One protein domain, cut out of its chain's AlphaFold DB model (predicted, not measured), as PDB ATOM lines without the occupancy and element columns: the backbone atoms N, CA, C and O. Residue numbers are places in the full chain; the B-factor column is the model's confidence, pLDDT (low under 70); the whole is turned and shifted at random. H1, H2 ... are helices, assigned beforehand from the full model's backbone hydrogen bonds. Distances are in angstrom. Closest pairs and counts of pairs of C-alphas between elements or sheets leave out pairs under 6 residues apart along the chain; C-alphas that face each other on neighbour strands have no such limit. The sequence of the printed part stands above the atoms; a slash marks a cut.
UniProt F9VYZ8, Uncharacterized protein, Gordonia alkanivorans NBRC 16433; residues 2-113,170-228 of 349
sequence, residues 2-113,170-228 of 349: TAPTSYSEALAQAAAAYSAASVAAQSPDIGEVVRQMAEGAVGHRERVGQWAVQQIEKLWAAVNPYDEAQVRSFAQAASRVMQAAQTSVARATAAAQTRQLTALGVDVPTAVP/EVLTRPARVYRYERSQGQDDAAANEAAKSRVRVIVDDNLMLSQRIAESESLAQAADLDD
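What this domain is: This is residues 2 to 113 and 170 to 228 of the 349 residues of an uncharacterized protein of Gordonia alkanivorans NBRC 16433 (UniProt F9VYZ8). H5 slants across a hairpin of H2 and H3 in an elongated bundle, H1 packs on that hairpin, and H4 folds back on H5. The all-helix printed part has 171 residues with five named helices. It is loose, radius of gyration of the C-alphas 19.2 A, spanning 60 by 33 by 25 A.

How they stand to each other: Start at H5, residues 189 to 226, which touches H3, residues 68 to 103, closest at C-alphas 215 and 90, 5.1 A. H2, residues 30 to 60, makes a hairpin with H3. H1, residues 7 to 23, touches H2 and H3. H4, residues 174 to 184, touches H5. In H3, 31 of 32 O i to N i+4 pairs are within hydrogen-bond range; in the others, every pair.

Where its parts are: Find C-alpha 189 at (265.450, 283.706, 464.350); H5 runs 55.9 A to C-alpha 226 at (237.266, 241.776, 440.518).

The domain as a whole: Residues 114 to 169 are cut out, with 23.3 A between C-alphas 113 and 170; pLDDT is under 70 at residues 2 to 28 and 225 to 227.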
ATOM      1  N   THR A   2     266.237 251.628 462.789       41.59
ATOM      2  CA  THR A   2     266.845 252.802 462.139       41.59
ATOM      3  C   THR A   2     266.091 253.187 460.858       41.59
ATOM      4  O   THR A   2     265.604 252.323 460.129       41.59
ATOM      5  N   ALA A   3     265.956 254.490 460.594       40.91
ATOM      6  CA  ALA A   3     265.291 254.998 459.391       40.91
ATOM      7  C   ALA A   3     266.135 254.693 458.133       40.91
ATOM      8  O   ALA A   3     267.360 254.828 458.204       40.91
ATOM      9  N   PRO A   4     265.524 254.281 457.003       55.44
ATOM     10  CA  PRO A   4     266.268 253.965 455.782       55.44
ATOM     11  C   PRO A   4     266.916 255.239 455.249       55.44
ATOM     12  O   PRO A   4     266.253 256.264 455.176       55.44
ATOM     13  N   THR A   5     268.194 255.215 454.888       61.38
ATOM     14  CA  THR A   5     268.928 256.398 454.410       61.38
ATOM     15  C   THR A   5     268.962 256.514 452.888       61.38
ATOM     16  O   THR A   5     269.267 257.586 452.363       61.38
ATOM     17  N   SER A   6     268.560 255.459 452.176       63.03
ATOM     18  CA  SER A   6     268.544 255.372 450.713       63.03
ATOM     19  C   SER A   6     267.292 254.663 450.176       63.03
ATOM     20  O   SER A   6     266.593 253.955 450.901       63.03
ATOM     21  N   TYR A   7     267.004 254.833 448.879       51.78
ATOM     22  CA  TYR A   7     265.896 254.141 448.205       51.78
ATOM     23  C   TYR A   7     266.056 252.613 448.238       51.78
ATOM     24  O   TYR A   7     265.078 251.902 448.453       51.78
ATOM     25  N   SER A   8     267.280 252.105 448.080       47.44
ATOM     26  CA  SER A   8     267.579 250.673 448.184       47.44
ATOM     27  C   SER A   8     267.315 250.133 449.591       47.44
ATOM     28  O   SER A   8     266.737 249.060 449.727       47.44
ATOM     29  N   GLU A   9     267.650 250.889 450.639       52.88
ATOM     30  CA  GLU A   9     267.304 250.523 452.017       52.88
ATOM     31  C   GLU A   9     265.800 250.608 452.284       52.88
ATOM     32  O   GLU A   9     265.258 249.747 452.970       52.88
ATOM     33  N   ALA A  10     265.100 251.599 451.727       49.94
ATOM     34  CA  ALA A  10     263.644 251.685 451.835       49.94
ATOM     35  C   ALA A  10     262.957 250.493 451.143       49.94
ATOM     36  O   ALA A  10     262.010 249.928 451.690       49.94
ATOM     37  N   LEU A  11     263.466 250.075 449.979       48.12
ATOM     38  CA  LEU A  11     262.990 248.902 449.245       48.12
ATOM     39  C   LEU A  11     263.295 247.600 450.000       48.12
ATOM     40  O   LEU A  11     262.430 246.736 450.094       48.12
ATOM     41  N   ALA A  12     264.483 247.479 450.598       49.81
ATOM     42  CA  ALA A  12     264.856 246.334 451.426       49.81
ATOM     43  C   ALA A  12     264.015 246.249 452.710       49.81
ATOM     44  O   ALA A  12     263.596 245.162 453.101       49.81
ATOM     45  N   GLN A  13     263.698 247.384 453.344       57.94
ATOM     46  CA  GLN A  13     262.779 247.430 454.485       57.94
ATOM     47  C   GLN A  13     261.347 247.059 454.084       57.94
ATOM     48  O   GLN A  13     260.681 246.346 454.833       57.94
ATOM     49  N   ALA A  14     260.884 247.485 452.905       48.69
ATOM     50  CA  ALA A  14     259.593 247.067 452.361       48.69
ATOM     51  C   ALA A  14     259.569 245.558 452.055       48.69
ATOM     52  O   ALA A  14     258.604 244.882 452.401       48.69
ATOM     53  N   ALA A  15     260.649 245.006 451.494       46.44
ATOM     54  CA  ALA A  15     260.800 243.572 451.245       46.44
ATOM     55  C   ALA A  15     260.880 242.749 452.545       46.44
ATOM     56  O   ALA A  15     260.315 241.662 452.627       46.44
ATOM     57  N   ALA A  16     261.521 243.274 453.592       49.34
ATOM     58  CA  ALA A  16     261.560 242.644 454.911       49.34
ATOM     59  C   ALA A  16     260.196 242.694 455.619       49.34
ATOM     60  O   ALA A  16     259.781 241.700 456.209       49.34
ATOM     61  N   ALA A  17     259.464 243.809 455.514       51.19
ATOM     62  CA  ALA A  17     258.082 243.902 455.987       51.19
ATOM     63  C   ALA A  17     257.165 242.925 455.229       51.19
ATOM     64  O   ALA A  17     256.344 242.255 455.848       51.19
ATOM     65  N   TYR A  18     257.366 242.776 453.916       49.38
ATOM     66  CA  TYR A  18     256.695 241.780 453.078       49.38
ATOM     67  C   TYR A  18     257.034 240.338 453.493       49.38
ATOM     68  O   TYR A  18     256.152 239.483 453.563       49.38
ATOM     69  N   SER A  19     258.297 240.058 453.826       46.47
ATOM     70  CA  SER A  19     258.732 238.742 454.307       46.47
ATOM     71  C   SER A  19     258.146 238.412 455.689       46.47
ATOM     72  O   SER A  19     257.610 237.327 455.894       46.47
ATOM     73  N   ALA A  20     258.135 239.370 456.619       47.12
ATOM     74  CA  ALA A  20     257.492 239.205 457.926       47.12
ATOM     75  C   ALA A  20     255.966 238.998 457.800       47.12
ATOM     76  O   ALA A  20     255.403 238.110 458.436       47.12
ATOM     77  N   ALA A  21     255.315 239.745 456.902       51.34
ATOM     78  CA  ALA A  21     253.902 239.590 456.549       51.34
ATOM     79  C   ALA A  21     253.575 238.267 455.828       51.34
ATOM     80  O   ALA A  21     252.411 237.860 455.758       51.34
ATOM     81  N   SER A  22     254.578 237.600 455.247       44.16
ATOM     82  CA  SER A  22     254.406 236.306 454.577       44.16
ATOM     83  C   SER A  22     254.564 235.103 455.478       44.16
ATOM     84  O   SER A  22     253.856 234.120 455.274       44.16
ATOM     85  N   VAL A  23     255.360 235.226 456.535       44.97
ATOM     86  CA  VAL A  23     255.441 234.222 457.599       44.97
ATOM     87  C   VAL A  23     254.181 234.231 458.478       44.97
ATOM     88  O   VAL A  23     253.703 233.168 458.858       44.97
ATOM     89  N   ALA A  24     253.573 235.397 458.725       42.72
ATOM     90  CA  ALA A  24     252.342 235.514 459.518       42.72
ATOM     91  C   ALA A  24     251.091 234.868 458.879       42.72
ATOM     92  O   ALA A  24     250.126 234.587 459.578       42.72
ATOM     93  N   ALA A  25     251.093 234.611 457.567       45.22
ATOM     94  CA  ALA A  25     249.937 234.099 456.821       45.22
ATOM     95  C   ALA A  25     249.728 232.570 456.921       45.22
ATOM     96  O   ALA A  25     248.834 232.031 456.271       45.22
ATOM     97  N   GLN A  26     250.533 231.854 457.712       40.91
ATOM     98  CA  GLN A  26     250.365 230.416 457.941       40.91
ATOM     99  C   GLN A  26     249.376 230.189 459.109       40.91
ATOM    100  O   GLN A  26     249.767 230.104 460.268       40.91
ATOM    101  N   SER A  27     248.081 230.163 458.756       51.41
ATOM    102  CA  SER A  27     246.860 229.988 459.582       51.41
ATOM    103  C   SER A  27     246.643 230.897 460.811       51.41
ATOM    104  O   SER A  27     246.514 230.403 461.931       51.41
ATOM    105  N   PRO A  28     246.502 232.216 460.618       53.50
ATOM    106  CA  PRO A  28     246.056 233.147 461.655       53.50
ATOM    107  C   PRO A  28     244.539 233.417 461.613       53.50
ATOM    108  O   PRO A  28     243.885 233.294 460.578       53.50
ATOM    109  N   ASP A  29     243.997 233.851 462.748       75.25
ATOM    110  CA  ASP A  29     242.758 234.630 462.818       75.25
ATOM    111  C   ASP A  29     242.799 235.764 461.770       75.25
ATOM    112  O   ASP A  29     243.757 236.541 461.719       75.25
ATOM    113  N   ILE A  30     241.779 235.858 460.911       75.44
ATOM    114  CA  ILE A  30     241.672 236.891 459.863       75.44
ATOM    115  C   ILE A  30     241.805 238.292 460.480       75.44
ATOM    116  O   ILE A  30     242.463 239.164 459.903       75.44
ATOM    117  N   GLY A  31     241.247 238.496 461.678       73.50
ATOM    118  CA  GLY A  31     241.361 239.752 462.413       73.50
ATOM    119  C   GLY A  31     242.811 240.112 462.743       73.50
ATOM    120  O   GLY A  31     243.214 241.267 462.593       73.50
ATOM    121  N   GLU A  32     243.623 239.118 463.098       79.06
ATOM    122  CA  GLU A  32     245.037 239.299 463.415       79.06
ATOM    123  C   GLU A  32     245.859 239.679 462.174       79.06
ATOM    124  O   GLU A  32     246.698 240.577 462.248       79.06
ATOM    125  N   VAL A  33     245.578 239.088 461.005       81.50
ATOM    126  CA  VAL A  33     246.230 239.502 459.744       81.50
ATOM    127  C   VAL A  33     245.889 240.940 459.405       81.50
ATOM    128  O   VAL A  33     246.780 241.730 459.086       81.50
ATOM    129  N   VAL A  34     244.603 241.291 459.480       79.56
ATOM    130  CA  VAL A  34     244.140 242.646 459.182       79.56
ATOM    131  C   VAL A  34     244.838 243.652 460.089       79.56
ATOM    132  O   VAL A  34     245.403 244.629 459.585       79.56
ATOM    133  N   ARG A  35     244.898 243.371 461.395       78.50
ATOM    134  CA  ARG A  35     245.590 244.200 462.387       78.50
ATOM    135  C   ARG A  35     247.083 244.335 462.087       78.50
ATOM    136  O   ARG A  35     247.569 245.456 461.949       78.50
ATOM    137  N   GLN A  36     247.800 243.225 461.914       83.56
ATOM    138  CA  GLN A  36     249.244 243.237 461.652       83.56
ATOM    139  C   GLN A  36     249.599 243.981 460.359       83.56
ATOM    140  O   GLN A  36     250.575 244.734 460.322       83.56
ATOM    141  N   MET A  37     248.816 243.801 459.290       86.44
ATOM    142  CA  MET A  37     249.053 244.492 458.020       86.44
ATOM    143  C   MET A  37     248.805 245.996 458.147       86.44
ATOM    144  O   MET A  37     249.583 246.801 457.626       86.44
ATOM    145  N   ALA A  38     247.769 246.385 458.889       81.12
ATOM    146  CA  ALA A  38     247.459 247.782 459.150       81.12
ATOM    147  C   ALA A  38     248.542 248.464 460.007       81.12
ATOM    148  O   ALA A  38     249.040 249.535 459.642       81.12
ATOM    149  N   GLU A  39     248.981 247.820 461.090       81.81
ATOM    150  CA  GLU A  39     250.095 248.281 461.928       81.81
ATOM    151  C   GLU A  39     251.402 248.363 461.137       81.81
ATOM    152  O   GLU A  39     252.136 249.350 461.241       81.81
ATOM    153  N   GLY A  40     251.677 247.369 460.290       85.12
ATOM    154  CA  GLY A  40     252.835 247.342 459.405       85.12
ATOM    155  C   GLY A  40     252.856 248.525 458.434       85.12
ATOM    156  O   GLY A  40     253.874 249.219 458.332       85.12
ATOM    157  N   ALA A  41     251.731 248.804 457.770       86.62
ATOM    158  CA  ALA A  41     251.589 249.927 456.843       86.62
ATOM    159  C   ALA A  41     251.745 251.283 457.552       86.62
ATOM    160  O   ALA A  41     252.492 252.152 457.090       86.62
ATOM    161  N   VAL A  42     251.105 251.463 458.712       83.75
ATOM    162  CA  VAL A  42     251.229 252.697 459.499       83.75
ATOM    163  C   VAL A  42     252.650 252.871 460.040       83.75
ATOM    164  O   VAL A  42     253.221 253.957 459.915       83.75
ATOM    165  N   GLY A  43     253.253 251.816 460.585       85.31
ATOM    166  CA  GLY A  43     254.629 251.837 461.078       85.31
ATOM    167  C   GLY A  43     255.636 252.150 459.969       85.31
ATOM    168  O   GLY A  43     256.598 252.890 460.192       85.31
ATOM    169  N   HIS A  44     255.404 251.650 458.751       89.88
ATOM    170  CA  HIS A  44     256.198 252.011 457.575       89.88
ATOM    171  C   HIS A  44     256.071 253.495 457.231       89.88
ATOM    172  O   HIS A  44     257.090 254.175 457.097       89.88
ATOM    173  N   ARG A  45     254.842 254.029 457.184       90.69
ATOM    174  CA  ARG A  45     254.600 255.465 456.969       90.69
ATOM    175  C   ARG A  45     255.350 256.324 457.980       90.69
ATOM    176  O   ARG A  45     255.938 257.332 457.600       90.69
ATOM    177  N   GLU A  46     255.358 255.943 459.253       88.00
ATOM    178  CA  GLU A  46     256.047 256.714 460.289       88.00
ATOM    179  C   GLU A  46     257.567 256.712 460.124       88.00
ATOM    180  O   GLU A  46     258.186 257.774 460.225       88.00
ATOM    181  N   ARG A  47     258.176 255.561 459.808       92.38
ATOM    182  CA  ARG A  47     259.619 255.484 459.523       92.38
ATOM    183  C   ARG A  47     260.001 256.314 458.299       92.38
ATOM    184  O   ARG A  47     260.960 257.084 458.355       92.38
ATOM    185  N   VAL A  48     259.229 256.202 457.217       93.62
ATOM    186  CA  VAL A  48     259.437 256.988 455.990       93.62
ATOM    187  C   VAL A  48     259.228 258.481 456.251       93.62
ATOM    188  O   VAL A  48     260.009 259.300 455.774       93.62
ATOM    189  N   GLY A  49     258.231 258.852 457.056       94.12
ATOM    190  CA  GLY A  49     257.987 260.233 457.464       94.12
ATOM    191  C   GLY A  49     259.140 260.826 458.268       94.12
ATOM    192  O   GLY A  49     259.573 261.939 457.980       94.12
ATOM    193  N   GLN A  50     259.690 260.077 459.227       94.00
ATOM    194  CA  GLN A  50     260.872 260.502 459.984       94.00
ATOM    195  C   GLN A  50     262.083 260.711 459.072       94.00
ATOM    196  O   GLN A  50     262.754 261.738 459.182       94.00
ATOM    197  N   TRP A  51     262.335 259.783 458.145       97.31
ATOM    198  CA  TRP A  51     263.387 259.943 457.143       97.31
ATOM    199  C   TRP A  51     263.173 261.199 456.287       97.31
ATOM    200  O   TRP A  51     264.074 262.030 456.183       97.31
ATOM    201  N   ALA A  52     261.978 261.374 455.718       97.50
ATOM    202  CA  ALA A  52     261.674 262.496 454.835       97.50
ATOM    203  C   ALA A  52     261.824 263.842 455.558       97.50
ATOM    204  O   ALA A  52     262.432 264.762 455.015       97.50
ATOM    205  N   VAL A  53     261.349 263.943 456.806       97.88
ATOM    206  CA  VAL A  53     261.566 265.122 457.659       97.88
ATOM    207  C   VAL A  53     263.054 265.404 457.828       97.88
ATOM    208  O   VAL A  53     263.475 266.531 457.591       97.88
ATOM    209  N   GLN A  54     263.862 264.404 458.189       97.75
ATOM    210  CA  GLN A  54     265.301 264.599 458.390       97.75
ATOM    211  C   GLN A  54     266.002 265.097 457.121       97.75
ATOM    212  O   GLN A  54     266.851 265.982 457.200       97.75
ATOM    213  N   GLN A  55     265.659 264.556 455.949       98.12
ATOM    214  CA  GLN A  55     266.255 264.999 454.686       98.12
ATOM    215  C   GLN A  55     265.807 266.415 454.306       98.12
ATOM    216  O   GLN A  55     266.632 267.236 453.913       98.12
ATOM    217  N   ILE A  56     264.519 266.734 454.461       98.31
ATOM    218  CA  ILE A  56     263.994 268.060 454.114       98.31
ATOM    219  C   ILE A  56     264.503 269.126 455.091       98.31
ATOM    220  O   ILE A  56     264.853 270.220 454.661       98.31
ATOM    221  N   GLU A  57     264.621 268.826 456.386       98.00
ATOM    222  CA  GLU A  57     265.204 269.760 457.358       98.00
ATOM    223  C   GLU A  57     266.694 270.032 457.082       98.00
ATOM    224  O   GLU A  57     267.139 271.167 457.252       98.00
ATOM    225  N   LYS A  58     267.454 269.041 456.587       98.00
ATOM    226  CA  LYS A  58     268.836 269.257 456.116       98.00
ATOM    227  C   LYS A  58     268.892 270.208 454.923       98.00
ATOM    228  O   LYS A  58     269.744 271.089 454.903       98.00
ATOM    229  N   LEU A  59     267.984 270.054 453.956       98.19
ATOM    230  CA  LEU A  59     267.877 270.979 452.822       98.19
ATOM    231  C   LEU A  59     267.507 272.391 453.294       98.19
ATOM    232  O   LEU A  59     268.072 273.366 452.810       98.19
ATOM    233  N   TRP A  60     266.588 272.494 454.257       98.19
ATOM    234  CA  TRP A  60     266.119 273.764 454.810       98.19
ATOM    235  C   TRP A  60     267.212 274.543 455.552       98.19
ATOM    236  O   TRP A  60     267.228 275.768 455.501       98.19
ATOM    237  N   ALA A  61     268.148 273.856 456.214       96.81
ATOM    238  CA  ALA A  61     269.179 274.488 457.040       96.81
ATOM    239  C   ALA A  61     270.078 275.491 456.288       96.81
ATOM    240  O   ALA A  61     270.654 276.372 456.921       96.81
ATOM    241  N   ALA A  62     270.194 275.368 454.963       94.50
ATOM    242  CA  ALA A  62     270.998 276.256 454.123       94.50
ATOM    243  C   ALA A  62     270.184 277.370 453.434       94.50
ATOM    244  O   ALA A  62     270.745 278.135 452.654       94.50
ATOM    245  N   VAL A  63     268.872 277.450 453.672       98.12
ATOM    246  CA  VAL A  63     267.969 278.352 452.948       98.12
ATOM    247  C   VAL A  63     267.868 279.692 453.660       98.12
ATOM    248  O   VAL A  63     267.484 279.745 454.825       98.12
ATOM    249  N   ASN A  64     268.094 280.789 452.936       98.12
ATOM    250  CA  ASN A  64     267.628 282.107 453.358       98.12
ATOM    251  C   ASN A  64     266.115 282.248 453.066       98.12
ATOM    252  O   ASN A  64     265.736 282.328 451.896       98.12
ATOM    253  N   PRO A  65     265.229 282.344 454.080       97.88
ATOM    254  CA  PRO A  65     263.776 282.388 453.865       97.88
ATOM    255  C   PRO A  65     263.258 283.658 453.171       97.88
ATOM    256  O   PRO A  65     262.085 283.709 452.789       97.88
ATOM    257  N   TYR A  66     264.099 284.688 453.037       98.06
ATOM    258  CA  TYR A  66     263.801 285.918 452.299       98.06
ATOM    259  C   TYR A  66     264.280 285.878 450.841       98.06
ATOM    260  O   TYR A  66     263.879 286.734 450.055       98.06
ATOM    261  N   ASP A  67     265.105 284.896 450.467       98.44
ATOM    262  CA  ASP A  67     265.578 284.703 449.098       98.44
ATOM    263  C   ASP A  67     264.646 283.736 448.350       98.44
ATOM    264  O   ASP A  67     264.669 282.517 448.539       98.44
ATOM    265  N   GLU A  68     263.816 284.288 447.467       97.50
ATOM    266  CA  GLU A  68     262.835 283.522 446.691       97.50
ATOM    267  C   GLU A  68     263.472 282.478 445.755       97.50
ATOM    268  O   GLU A  68     262.848 281.453 445.463       97.50
ATOM    269  N   ALA A  69     264.706 282.692 445.284       98.31
ATOM    270  CA  ALA A  69     265.398 281.716 444.445       98.31
ATOM    271  C   ALA A  69     265.847 280.506 445.278       98.31
ATOM    272  O   ALA A  69     265.641 279.362 444.862       98.31
ATOM    273  N   GLN A  70     266.378 280.748 446.479       98.56
ATOM    274  CA  GLN A  70     266.742 279.677 447.411       98.56
ATOM    275  C   GLN A  70     265.515 278.904 447.900       98.56
ATOM    276  O   GLN A  70     265.541 277.675 447.909       98.56
ATOM    277  N   VAL A  71     264.414 279.592 448.228       98.62
ATOM    278  CA  VAL A  71     263.154 278.941 448.634       98.62
ATOM    279  C   VAL A  71     262.609 278.042 447.522       98.62
ATOM    280  O   VAL A  71     262.161 276.927 447.797       98.62
ATOM    281  N   ARG A  72     262.677 278.480 446.259       98.12
ATOM    282  CA  ARG A  72     262.254 277.663 445.111       98.12
ATOM    283  C   ARG A  72     263.160 276.451 444.900       98.12
ATOM    284  O   ARG A  72     262.658 275.344 444.736       98.12
ATOM    285  N   SER A  73     264.480 276.641 444.952       98.38
ATOM    286  CA  SER A  73     265.450 275.544 444.832       98.38
ATOM    287  C   SER A  73     265.258 274.495 445.935       98.38
ATOM    288  O   SER A  73     265.212 273.293 445.664       98.38
ATOM    289  N   PHE A  74     265.031 274.955 447.169       98.50
ATOM    290  CA  PHE A  74     264.654 274.111 448.295       98.50
ATOM    291  C   PHE A  74     263.373 273.324 448.022       98.50
ATOM    292  O   PHE A  74     263.374 272.103 448.171       98.50
ATOM    293  N   ALA A  75     262.298 273.991 447.598       98.38
ATOM    294  CA  ALA A  75     261.015 273.344 447.346       98.38
ATOM    295  C   ALA A  75     261.122 272.242 446.277       98.38
ATOM    296  O   ALA A  75     260.552 271.165 446.452       98.38
ATOM    297  N   GLN A  76     261.918 272.463 445.229       98.12
ATOM    298  CA  GLN A  76     262.202 271.473 444.182       98.12
ATOM    299  C   GLN A  76     263.033 270.287 444.684       98.12
ATOM    300  O   GLN A  76     262.808 269.144 444.292       98.12
ATOM    301  N   ALA A  77     264.029 270.531 445.537       98.25
ATOM    302  CA  ALA A  77     264.814 269.454 446.134       98.25
ATOM    303  C   ALA A  77     263.977 268.631 447.124       98.25
ATOM    304  O   ALA A  77     264.003 267.399 447.097       98.25
ATOM    305  N   ALA A  78     263.183 269.308 447.952       98.25
ATOM    306  CA  ALA A  78     262.293 268.687 448.915       98.25
ATOM    307  C   ALA A  78     261.143 267.918 448.239       98.25
ATOM    308  O   ALA A  78     260.740 266.873 448.752       98.25
ATOM    309  N   SER A  79     260.650 268.358 447.073       98.06
ATOM    310  CA  SER A  79     259.600 267.642 446.334       98.06
ATOM    311  C   SER A  79     260.077 266.282 445.817       98.06
ATOM    312  O   SER A  79     259.315 265.320 445.860       98.06
ATOM    313  N   ARG A  80     261.356 266.148 445.437       98.00
ATOM    314  CA  ARG A  80     261.958 264.851 445.067       98.00
ATOM    315  C   ARG A  80     262.038 263.886 446.251       98.00
ATOM    316  O   ARG A  80     261.698 262.713 446.109       98.00
ATOM    317  N   VAL A  81     262.432 264.380 447.429       97.81
ATOM    318  CA  VAL A  81     262.394 263.585 448.673       97.81
ATOM    319  C   VAL A  81     260.960 263.142 448.967       97.81
ATOM    320  O   VAL A  81     260.718 261.976 449.276       97.81
ATOM    321  N   MET A  82     260.002 264.060 448.819       97.94
ATOM    322  CA  MET A  82     258.586 263.788 449.039       97.94
ATOM    323  C   MET A  82     258.035 262.731 448.077       97.94
ATOM    324  O   MET A  82     257.343 261.818 448.516       97.94
ATOM    325  N   GLN A  83     258.374 262.797 446.788       97.12
ATOM    326  CA  GLN A  83     257.943 261.818 445.789       97.12
ATOM    327  C   GLN A  83     258.429 260.404 446.130       97.12
ATOM    328  O   GLN A  83     257.652 259.449 446.078       97.12
ATOM    329  N   ALA A  84     259.697 260.265 446.533       95.75
ATOM    330  CA  ALA A  84     260.254 258.985 446.964       95.75
ATOM    331  C   ALA A  84     259.549 258.454 448.224       95.75
ATOM    332  O   ALA A  84     259.203 257.272 448.297       95.75
ATOM    333  N   ALA A  85     259.283 259.337 449.192       96.50
ATOM    334  CA  ALA A  85     258.567 259.002 450.417       96.50
ATOM    335  C   ALA A  85     257.128 258.528 450.131       96.50
ATOM    336  O   ALA A  85     256.726 257.458 450.587       96.50
ATOM    337  N   GLN A  86     256.377 259.287 449.329       96.56
ATOM    338  CA  GLN A  86     255.008 258.968 448.916       96.56
ATOM    339  C   GLN A  86     254.947 257.637 448.160       96.56
ATOM    340  O   GLN A  86     254.155 256.771 448.513       96.56
ATOM    341  N   THR A  87     255.852 257.415 447.202       95.50
ATOM    342  CA  THR A  87     255.931 256.154 446.446       95.50
ATOM    343  C   THR A  87     256.178 254.954 447.362       95.50
ATOM    344  O   THR A  87     255.542 253.912 447.214       95.50
ATOM    345  N   SER A  88     257.087 255.097 448.331       95.56
ATOM    346  CA  SER A  88     257.384 254.045 449.307       95.56
ATOM    347  C   SER A  88     256.169 253.711 450.177       95.56
ATOM    348  O   SER A  88     255.867 252.536 450.387       95.56
ATOM    349  N   VAL A  89     255.448 254.732 450.649       93.75
ATOM    350  CA  VAL A  89     254.222 254.549 451.439       93.75
ATOM    351  C   VAL A  89     253.127 253.901 450.602       93.75
ATOM    352  O   VAL A  89     252.585 252.887 451.021       93.75
ATOM    353  N   ALA A  90     252.856 254.423 449.406       93.25
ATOM    354  CA  ALA A  90     251.826 253.905 448.513       93.25
ATOM    355  C   ALA A  90     252.023 252.410 448.215       93.25
ATOM    356  O   ALA A  90     251.094 251.622 448.361       93.25
ATOM    357  N   ARG A  91     253.250 251.992 447.871       93.38
ATOM    358  CA  ARG A  91     253.558 250.581 447.577       93.38
ATOM    359  C   ARG A  91     253.405 249.670 448.791       93.38
ATOM    360  O   ARG A  91     252.857 248.581 448.662       93.38
ATOM    361  N   ALA A  92     253.879 250.102 449.960       91.12
ATOM    362  CA  ALA A  92     253.719 249.325 451.189       91.12
ATOM    363  C   ALA A  92     252.241 249.178 451.572       91.12
ATOM    364  O   ALA A  92     251.818 248.111 452.009       91.12
ATOM    365  N   THR A  93     251.453 250.231 451.367       91.25
ATOM    366  CA  THR A  93     250.007 250.222 451.575       91.25
ATOM    367  C   THR A  93     249.290 249.279 450.613       91.25
ATOM    368  O   THR A  93     248.503 248.463 451.077       91.25
ATOM    369  N   ALA A  94     249.586 249.341 449.312       91.12
ATOM    370  CA  ALA A  94     248.993 248.435 448.329       91.12
ATOM    371  C   ALA A  94     249.317 246.969 448.650       91.12
ATOM    372  O   ALA A  94     248.427 246.124 448.684       91.12
ATOM    373  N   ALA A  95     250.575 246.678 449.005       90.50
ATOM    374  CA  ALA A  95     250.976 245.345 449.441       90.50
ATOM    375  C   ALA A  95     250.208 244.889 450.692       90.50
ATOM    376  O   ALA A  95     249.707 243.769 450.722       90.50
ATOM    377  N   ALA A  96     250.077 245.747 451.709       89.75
ATOM    378  CA  ALA A  96     249.315 245.433 452.916       89.75
ATOM    379  C   ALA A  96     247.838 245.139 452.599       89.75
ATOM    380  O   ALA A  96     247.315 244.132 453.073       89.75
ATOM    381  N   GLN A  97     247.201 245.955 451.752       89.44
ATOM    382  CA  GLN A  97     245.814 245.753 451.321       89.44
ATOM    383  C   GLN A  97     245.631 244.427 450.582       89.44
ATOM    384  O   GLN A  97     244.731 243.665 450.918       89.44
ATOM    385  N   THR A  98     246.524 244.077 449.652       88.88
ATOM    386  CA  THR A  98     246.455 242.772 448.978       88.88
ATOM    387  C   THR A  98     246.533 241.617 449.967       88.88
ATOM    388  O   THR A  98     245.765 240.673 449.855       88.88
ATOM    389  N   ARG A  99     247.413 241.682 450.974       86.81
ATOM    390  CA  ARG A  99     247.523 240.609 451.978       86.81
ATOM    391  C   ARG A  99     246.265 240.490 452.834       86.81
ATOM    392  O   ARG A  99     245.867 239.372 453.149       86.81
ATOM    393  N   GLN A 100     245.643 241.617 453.185       87.44
ATOM    394  CA  GLN A 100     244.355 241.624 453.881       87.44
ATOM    395  C   GLN A 100     243.264 240.981 453.021       87.44
ATOM    396  O   GLN A 100     242.546 240.113 453.503       87.44
ATOM    397  N   LEU A 101     243.183 241.348 451.742       86.88
ATOM    398  CA  LEU A 101     242.215 240.792 450.798       86.88
ATOM    399  C   LEU A 101     242.424 239.286 450.579       86.88
ATOM    400  O   LEU A 101     241.474 238.524 450.720       86.88
ATOM    401  N   THR A 102     243.662 238.830 450.367       87.81
ATOM    402  CA  THR A 102     243.979 237.397 450.245       87.81
ATOM    403  C   THR A 102     243.594 236.616 451.502       87.81
ATOM    404  O   THR A 102     243.069 235.512 451.404       87.81
ATOM    405  N   ALA A 103     243.799 237.180 452.699       84.25
ATOM    406  CA  ALA A 103     243.370 236.543 453.949       84.25
ATOM    407  C   ALA A 103     241.839 236.440 454.075       84.25
ATOM    408  O   ALA A 103     241.337 235.535 454.734       84.25
ATOM    409  N   LEU A 104     241.105 237.327 453.400       82.69
ATOM    410  CA  LEU A 104     239.647 237.278 453.243       82.69
ATOM    411  C   LEU A 104     239.204 236.371 452.080       82.69
ATOM    412  O   LEU A 104     238.024 236.331 451.735       82.69
ATOM    413  N   GLY A 105     240.146 235.661 451.453       83.12
ATOM    414  CA  GLY A 105     239.925 234.813 450.288       83.12
ATOM    415  C   GLY A 105     239.777 235.574 448.970       83.12
ATOM    416  O   GLY A 105     239.544 234.929 447.951       83.12
ATOM    417  N   VAL A 106     239.890 236.905 448.968       83.69
ATOM    418  CA  VAL A 106     239.804 237.762 447.776       83.69
ATOM    419  C   VAL A 106     241.168 237.783 447.083       83.69
ATOM    420  O   VAL A 106     242.097 238.474 447.505       83.69
ATOM    421  N   ASP A 107     241.294 236.988 446.021       81.81
ATOM    422  CA  ASP A 107     242.536 236.835 445.265       81.81
ATOM    423  C   ASP A 107     242.619 237.879 444.154       81.81
ATOM    424  O   ASP A 107     242.108 237.696 443.051       81.81
ATOM    425  N   VAL A 108     243.293 238.986 444.456       80.12
ATOM    426  CA  VAL A 108     243.525 240.079 443.509       80.12
ATOM    427  C   VAL A 108     245.022 240.333 443.342       80.12
ATOM    428  O   VAL A 108     245.784 240.194 444.307       80.12
ATOM    429  N   PRO A 109     245.487 240.710 442.137       82.31
ATOM    430  CA  PRO A 109     246.863 241.150 441.952       82.31
ATOM    431  C   PRO A 109     247.197 242.313 442.889       82.31
ATOM    432  O   PRO A 109     246.341 243.136 443.209       82.31
ATOM    433  N   THR A 110     248.461 242.420 443.305       81.81
ATOM    434  CA  THR A 110     248.895 243.615 444.033       81.81
ATOM    435  C   THR A 110     248.788 244.835 443.134       81.81
ATOM    436  O   THR A 110     249.460 244.903 442.104       81.81
ATOM    437  N   ALA A 111     247.964 245.798 443.551       81.31
ATOM    438  CA  ALA A 111     247.802 247.059 442.850       81.31
ATOM    439  C   ALA A 111     249.156 247.754 442.690       81.31
ATOM    440  O   ALA A 111     249.975 247.792 443.615       81.31
ATOM    441  N   VAL A 112     249.392 248.320 441.510       86.88
ATOM    442  CA  VAL A 112     250.513 249.231 441.279       86.88
ATOM    443  C   VAL A 112     249.966 250.640 441.484       86.88
ATOM    444  O   VAL A 112     249.351 251.175 440.565       86.88
ATOM    445  N   PRO A 113     250.141 251.242 442.674       89.44
ATOM    446  CA  PRO A 113     249.514 252.519 442.963       89.44
ATOM    447  C   PRO A 113     250.111 253.619 442.087       89.44
ATOM    448  O   PRO A 113     251.327 253.640 441.854       89.44
ATOM    449  N   GLU A 170     254.763 273.902 445.605       95.62
ATOM    450  CA  GLU A 170     254.212 275.140 446.177       95.62
ATOM    451  C   GLU A 170     253.887 274.984 447.669       95.62
ATOM    452  O   GLU A 170     254.078 275.897 448.469       95.62
ATOM    453  N   VAL A 171     253.416 273.812 448.097       94.81
ATOM    454  CA  VAL A 171     253.186 273.530 449.518       94.81
ATOM    455  C   VAL A 171     254.497 273.585 450.303       94.81
ATOM    456  O   VAL A 171     254.505 274.089 451.430       94.81
ATOM    457  N   LEU A 172     255.600 273.131 449.712       97.75
ATOM    458  CA  LEU A 172     256.927 273.155 450.318       97.75
ATOM    459  C   LEU A 172     257.551 274.556 450.379       97.75
ATOM    460  O   LEU A 172     258.524 274.725 451.100       97.75
ATOM    461  N   THR A 173     256.975 275.595 449.763       97.94
ATOM    462  CA  THR A 173     257.405 276.994 450.001       97.94
ATOM    463  C   THR A 173     256.852 277.568 451.314       97.94
ATOM    464  O   THR A 173     257.355 278.555 451.858       97.94
ATOM    465  N   ARG A 174     255.805 276.946 451.878       96.56
ATOM    466  CA  ARG A 174     255.086 277.441 453.066       96.56
ATOM    467  C   ARG A 174     255.939 277.568 454.341       96.56
ATOM    468  O   ARG A 174     255.632 278.484 455.102       96.56
ATOM    469  N   PRO A 175     256.970 276.741 454.615       97.94
ATOM    470  CA  PRO A 175     257.890 276.966 455.731       97.94
ATOM    471  C   PRO A 175     258.522 278.362 455.715       97.94
ATOM    472  O   PRO A 175     258.526 279.027 456.745       97.94
ATOM    473  N   ALA A 176     258.928 278.873 454.546       98.31
ATOM    474  CA  ALA A 176     259.470 280.229 454.424       98.31
ATOM    475  C   ALA A 176     258.422 281.312 454.710       98.31
ATOM    476  O   ALA A 176     258.736 282.358 455.271       98.31
ATOM    477  N   ARG A 177     257.152 281.073 454.359       96.88
ATOM    478  CA  ARG A 177     256.049 281.982 454.712       96.88
ATOM    479  C   ARG A 177     255.793 282.003 456.218       96.88
ATOM    480  O   ARG A 177     255.593 283.079 456.767       96.88
ATOM    481  N   VAL A 178     255.819 280.837 456.869       96.44
ATOM    482  CA  VAL A 178     255.690 280.723 458.332       96.44
ATOM    483  C   VAL A 178     256.849 281.434 459.016       96.44
ATOM    484  O   VAL A 178     256.605 282.294 459.849       96.44
ATOM    485  N   TYR A 179     258.087 281.166 458.598       98.31
ATOM    486  CA  TYR A 179     259.266 281.852 459.121       98.31
ATOM    487  C   TYR A 179     259.109 283.380 459.042       98.31
ATOM    488  O   TYR A 179     259.227 284.076 460.046       98.31
ATOM    489  N   ARG A 180     258.780 283.912 457.855       98.38
ATOM    490  CA  ARG A 180     258.629 285.361 457.641       98.38
ATOM    491  C   ARG A 180     257.502 285.965 458.476       98.38
ATOM    492  O   ARG A 180     257.634 287.093 458.942       98.38
ATOM    493  N   TYR A 181     256.415 285.220 458.668       95.88
ATOM    494  CA  TYR A 181     255.316 285.619 459.540       95.88
ATOM    495  C   TYR A 181     255.751 285.681 461.008       95.88
ATOM    496  O   TYR A 181     255.553 286.707 461.644       95.88
ATOM    497  N   GLU A 182     256.416 284.654 461.536       95.81
ATOM    498  CA  GLU A 182     256.897 284.666 462.926       95.81
ATOM    499  C   GLU A 182     257.879 285.821 463.173       95.81
ATOM    500  O   GLU A 182     257.759 286.546 464.162       95.81
ATOM    501  N   ARG A 183     258.790 286.081 462.222       98.00
ATOM    502  CA  ARG A 183     259.683 287.249 462.284       98.00
ATOM    503  C   ARG A 183     258.916 288.572 462.301       98.00
ATOM    504  O   ARG A 183     259.327 289.489 463.007       98.00
ATOM    505  N   SER A 184     257.805 288.687 461.566       96.62
ATOM    506  CA  SER A 184     256.966 289.897 461.592       96.62
ATOM    507  C   SER A 184     256.177 290.056 462.894       96.62
ATOM    508  O   SER A 184     255.830 291.177 463.254       96.62
ATOM    509  N   GLN A 185     255.941 288.963 463.626       96.25
ATOM    510  CA  GLN A 185     255.374 288.976 464.979       96.25
ATOM    511  C   GLN A 185     256.425 289.250 466.073       96.25
ATOM    512  O   GLN A 185     256.115 289.155 467.259       96.25
ATOM    513  N   GLY A 186     257.664 289.586 465.697       96.56
ATOM    514  CA  GLY A 186     258.746 289.897 466.634       96.56
ATOM    515  C   GLY A 186     259.432 288.674 467.243       96.56
ATOM    516  O   GLY A 186     260.233 288.841 468.160       96.56
ATOM    517  N   GLN A 187     259.151 287.460 466.752       97.44
ATOM    518  CA  GLN A 187     259.898 286.274 467.168       97.44
ATOM    519  C   GLN A 187     261.347 286.356 466.684       97.44
ATOM    520  O   GLN A 187     261.642 286.911 465.616       97.44
ATOM    521  N   ASP A 188     262.252 285.783 467.474       97.69
ATOM    522  CA  ASP A 188     263.651 285.671 467.088       97.69
ATOM    523  C   ASP A 188     263.854 284.649 465.955       97.69
ATOM    524  O   ASP A 188     262.936 283.945 465.517       97.69
ATOM    525  N   ASP A 189     265.082 284.606 465.439       96.88
ATOM    526  CA  ASP A 189     265.450 283.706 464.350       96.88
ATOM    527  C   ASP A 189     265.197 282.232 464.683       96.88
ATOM    528  O   ASP A 189     264.619 281.501 463.877       96.88
ATOM    529  N   ALA A 190     265.598 281.805 465.881       97.44
ATOM    530  CA  ALA A 190     265.538 280.414 466.297       97.44
ATOM    531  C   ALA A 190     264.084 279.941 466.424       97.44
ATOM    532  O   ALA A 190     263.730 278.884 465.897       97.44
ATOM    533  N   ALA A 191     263.225 280.746 467.048       97.31
ATOM    534  CA  ALA A 191     261.801 280.474 467.190       97.31
ATOM    535  C   ALA A 191     261.089 280.433 465.828       97.31
ATOM    536  O   ALA A 191     260.347 279.487 465.545       97.31
ATOM    537  N   ALA A 192     261.365 281.401 464.947       97.81
ATOM    538  CA  ALA A 192     260.810 281.422 463.594       97.81
ATOM    539  C   ALA A 192     261.258 280.203 462.766       97.81
ATOM    540  O   ALA A 192     260.468 279.617 462.017       97.81
ATOM    541  N   ASN A 193     262.514 279.781 462.925       97.81
ATOM    542  CA  ASN A 193     263.053 278.610 462.248       97.81
ATOM    543  C   ASN A 193     262.433 277.303 462.768       97.81
ATOM    544  O   ASN A 193     262.069 276.429 461.979       97.81
ATOM    545  N   GLU A 194     262.227 277.169 464.078       97.69
ATOM    546  CA  GLU A 194     261.531 276.007 464.639       97.69
ATOM    547  C   GLU A 194     260.059 275.935 464.207       97.69
ATOM    548  O   GLU A 194     259.557 274.846 463.906       97.69
ATOM    549  N   ALA A 195     259.373 277.073 464.066       95.25
ATOM    550  CA  ALA A 195     258.030 277.116 463.489       95.25
ATOM    551  C   ALA A 195     258.018 276.660 462.016       95.25
ATOM    552  O   ALA A 195     257.143 275.888 461.605       95.25
ATOM    553  N   ALA A 196     259.022 277.058 461.229       97.56
ATOM    554  CA  ALA A 196     259.189 276.608 459.849       97.56
ATOM    555  C   ALA A 196     259.433 275.091 459.755       97.56
ATOM    556  O   ALA A 196     258.754 274.405 458.985       97.56
ATOM    557  N   LYS A 197     260.317 274.531 460.590       97.44
ATOM    558  CA  LYS A 197     260.544 273.075 460.667       97.44
ATOM    559  C   LYS A 197     259.297 272.322 461.134       97.44
ATOM    560  O   LYS A 197     258.934 271.293 460.568       97.44
ATOM    561  N   SER A 198     258.569 272.859 462.112       95.19
ATOM    562  CA  SER A 198     257.268 272.318 462.524       95.19
ATOM    563  C   SER A 198     256.289 272.264 461.346       95.19
ATOM    564  O   SER A 198     255.603 271.258 461.139       95.19
ATOM    565  N   ARG A 199     256.283 273.299 460.495       95.25
ATOM    566  CA  ARG A 199     255.482 273.310 459.270       95.25
ATOM    567  C   ARG A 199     255.921 272.238 458.271       95.25
ATOM    568  O   ARG A 199     255.042 271.593 457.702       95.25
ATOM    569  N   VAL A 200     257.226 272.012 458.090       96.62
ATOM    570  CA  VAL A 200     257.758 270.902 457.273       96.62
ATOM    571  C   VAL A 200     257.214 269.562 457.765       96.62
ATOM    572  O   VAL A 200     256.647 268.810 456.976       96.62
ATOM    573  N   ARG A 201     257.298 269.286 459.072       94.62
ATOM    574  CA  ARG A 201     256.808 268.030 459.672       94.62
ATOM    575  C   ARG A 201     255.327 267.792 459.391       94.62
ATOM    576  O   ARG A 201     254.940 266.677 459.055       94.62
ATOM    577  N   VAL A 202     254.506 268.840 459.483       89.06
ATOM    578  CA  VAL A 202     253.072 268.768 459.155       89.06
ATOM    579  C   VAL A 202     252.845 268.485 457.671       89.06
ATOM    580  O   VAL A 202     252.007 267.655 457.339       89.06
ATOM    581  N   ILE A 203     253.584 269.152 456.779       94.31
ATOM    582  CA  ILE A 203     253.468 268.931 455.330       94.31
ATOM    583  C   ILE A 203     253.807 267.482 454.978       94.31
ATOM    584  O   ILE A 203     253.061 266.866 454.221       94.31
ATOM    585  N   VAL A 204     254.895 266.950 455.544       95.31
ATOM    586  CA  VAL A 204     255.323 265.564 455.325       95.31
ATOM    587  C   VAL A 204     254.257 264.584 455.800       95.31
ATOM    588  O   VAL A 204     253.813 263.756 455.012       95.31
ATOM    589  N   ASP A 205     253.805 264.700 457.051       89.31
ATOM    590  CA  ASP A 205     252.790 263.798 457.613       89.31
ATOM    591  C   ASP A 205     251.499 263.808 456.778       89.31
ATOM    592  O   ASP A 205     251.003 262.755 456.380       89.31
ATOM    593  N   ASP A 206     251.000 264.996 456.422       89.06
ATOM    594  CA  ASP A 206     249.800 265.145 455.598       89.06
ATOM    595  C   ASP A 206     249.959 264.514 454.207       89.06
ATOM    596  O   ASP A 206     249.045 263.843 453.726       89.06
ATOM    597  N   ASN A 207     251.095 264.738 453.539       93.38
ATOM    598  CA  ASN A 207     251.328 264.215 452.196       93.38
ATOM    599  C   ASN A 207     251.426 262.682 452.201       93.38
ATOM    600  O   ASN A 207     250.819 262.023 451.358       93.38
ATOM    601  N   LEU A 208     252.120 262.098 453.179       92.69
ATOM    602  CA  LEU A 208     252.208 260.641 453.299       92.69
ATOM    603  C   LEU A 208     250.864 260.012 453.669       92.69
ATOM    604  O   LEU A 208     250.518 258.960 453.139       92.69
ATOM    605  N   MET A 209     250.069 260.673 454.516       88.31
ATOM    606  CA  MET A 209     248.691 260.261 454.806       88.31
ATOM    607  C   MET A 209     247.805 260.257 453.557       88.31
ATOM    608  O   MET A 209     247.010 259.339 453.377       88.31
ATOM    609  N   LEU A 210     247.903 261.284 452.708       89.12
ATOM    610  CA  LEU A 210     247.134 261.352 451.462       89.12
ATOM    611  C   LEU A 210     247.602 260.294 450.460       89.12
ATOM    612  O   LEU A 210     246.767 259.631 449.857       89.12
ATOM    613  N   SER A 211     248.914 260.075 450.348       92.19
ATOM    614  CA  SER A 211     249.480 259.030 449.492       92.19
ATOM    615  C   SER A 211     249.038 257.627 449.904       92.19
ATOM    616  O   SER A 211     248.713 256.820 449.040       92.19
ATOM    617  N   GLN A 212     249.010 257.339 451.209       90.44
ATOM    618  CA  GLN A 212     248.464 256.089 451.732       90.44
ATOM    619  C   GLN A 212     246.993 255.933 451.324       90.44
ATOM    620  O   GLN A 212     246.616 254.898 450.799       90.44
ATOM    621  N   ARG A 213     246.171 256.971 451.513       86.62
ATOM    622  CA  ARG A 213     244.736 256.914 451.187       86.62
ATOM    623  C   ARG A 213     244.469 256.684 449.705       86.62
ATOM    624  O   ARG A 213     243.574 255.922 449.383       86.62
ATOM    625  N   ILE A 214     245.236 257.331 448.827       88.62
ATOM    626  CA  ILE A 214     245.141 257.111 447.380       88.62
ATOM    627  C   ILE A 214     245.406 255.634 447.064       88.62
ATOM    628  O   ILE A 214     244.574 254.994 446.435       88.62
ATOM    629  N   ALA A 215     246.495 255.071 447.594       90.50
ATOM    630  CA  ALA A 215     246.833 253.667 447.374       90.50
ATOM    631  C   ALA A 215     245.807 252.689 447.982       90.50
ATOM    632  O   ALA A 215     245.536 251.651 447.383       90.50
ATOM    633  N   GLU A 216     245.229 253.006 449.149       88.19
ATOM    634  CA  GLU A 216     244.109 252.243 449.726       88.19
ATOM    635  C   GLU A 216     242.913 252.256 448.770       88.19
ATOM    636  O   GLU A 216     242.412 251.196 448.416       88.19
ATOM    637  N   SER A 217     242.487 253.433 448.305       85.62
ATOM    638  CA  SER A 217     241.357 253.567 447.383       85.62
ATOM    639  C   SER A 217     241.572 252.814 446.067       85.62
ATOM    640  O   SER A 217     240.662 252.120 445.630       85.62
ATOM    641  N   GLU A 218     242.764 252.898 445.468       87.94
ATOM    642  CA  GLU A 218     243.121 252.170 444.237       87.94
ATOM    643  C   GLU A 218     243.087 250.652 444.444       87.94
ATOM    644  O   GLU A 218     242.449 249.929 443.680       87.94
ATOM    645  N   SER A 219     243.705 250.167 445.527       87.56
ATOM    646  CA  SER A 219     243.759 248.729 445.830       87.56
ATOM    647  C   SER A 219     242.371 248.141 446.065       87.56
ATOM    648  O   SER A 219     242.087 247.019 445.655       87.56
ATOM    649  N   LEU A 220     241.502 248.898 446.736       84.06
ATOM    650  CA  LEU A 220     240.148 248.458 447.044       84.06
ATOM    651  C   LEU A 220     239.219 248.561 445.834       84.06
ATOM    652  O   LEU A 220     238.360 247.702 445.674       84.06
ATOM    653  N   ALA A 221     239.383 249.576 444.981       82.31
ATOM    654  CA  ALA A 221     238.605 249.690 443.746       82.31
ATOM    655  C   ALA A 221     238.905 248.523 442.815       82.31
ATOM    656  O   ALA A 221     237.988 247.808 442.430       82.31
ATOM    657  N   GLN A 222     240.193 248.237 442.604       78.44
ATOM    658  CA  GLN A 222     240.612 247.062 441.853       78.44
ATOM    659  C   GLN A 222     240.034 245.767 442.445       78.44
ATOM    660  O   GLN A 222     239.687 244.859 441.701       78.44
ATOM    661  N   ALA A 223     239.912 245.667 443.772       77.94
ATOM    662  CA  ALA A 223     239.324 244.491 444.401       77.94
ATOM    663  C   ALA A 223     237.806 244.387 444.211       77.94
ATOM    664  O   ALA A 223     237.309 243.299 443.941       77.94
ATOM    665  N   ALA A 224     237.077 245.500 444.325       74.38
ATOM    666  CA  ALA A 224     235.633 245.525 444.101       74.38
ATOM    667  C   ALA A 224     235.256 245.238 442.642       74.38
ATOM    668  O   ALA A 224     234.233 244.604 442.411       74.38
ATOM    669  N   ASP A 225     236.083 245.653 441.681       67.81
ATOM    670  CA  ASP A 225     235.863 245.358 440.260       67.81
ATOM    671  C   ASP A 225     236.093 243.874 439.923       67.81
ATOM    672  O   ASP A 225     235.598 243.376 438.912       67.81
ATOM    673  N   LEU A 226     236.854 243.159 440.759       62.81
ATOM    674  CA  LEU A 226     237.266 241.776 440.518       62.81
ATOM    675  C   LEU A 226     236.528 240.746 441.387       62.81
ATOM    676  O   LEU A 226     236.618 239.554 441.085       62.81
ATOM    677  N   ASP A 227     235.827 241.157 442.454       66.50
ATOM    678  CA  ASP A 227     235.265 240.220 443.432       66.50
ATOM    679  C   ASP A 227     233.997 240.706 444.170       66.50
ATOM    680  O   ASP A 227     234.040 241.573 445.049       66.50
ATOM    681  N   ASP A 228     232.868 240.042 443.903       75.81
ATOM    682  CA  ASP A 228     231.558 240.314 444.519       75.81
ATOM    683  C   ASP A 228     231.470 239.958 446.022       75.81
ATOM    684  O   ASP A 228     230.444 240.199 446.670       75.81
TER     685      ASP A 228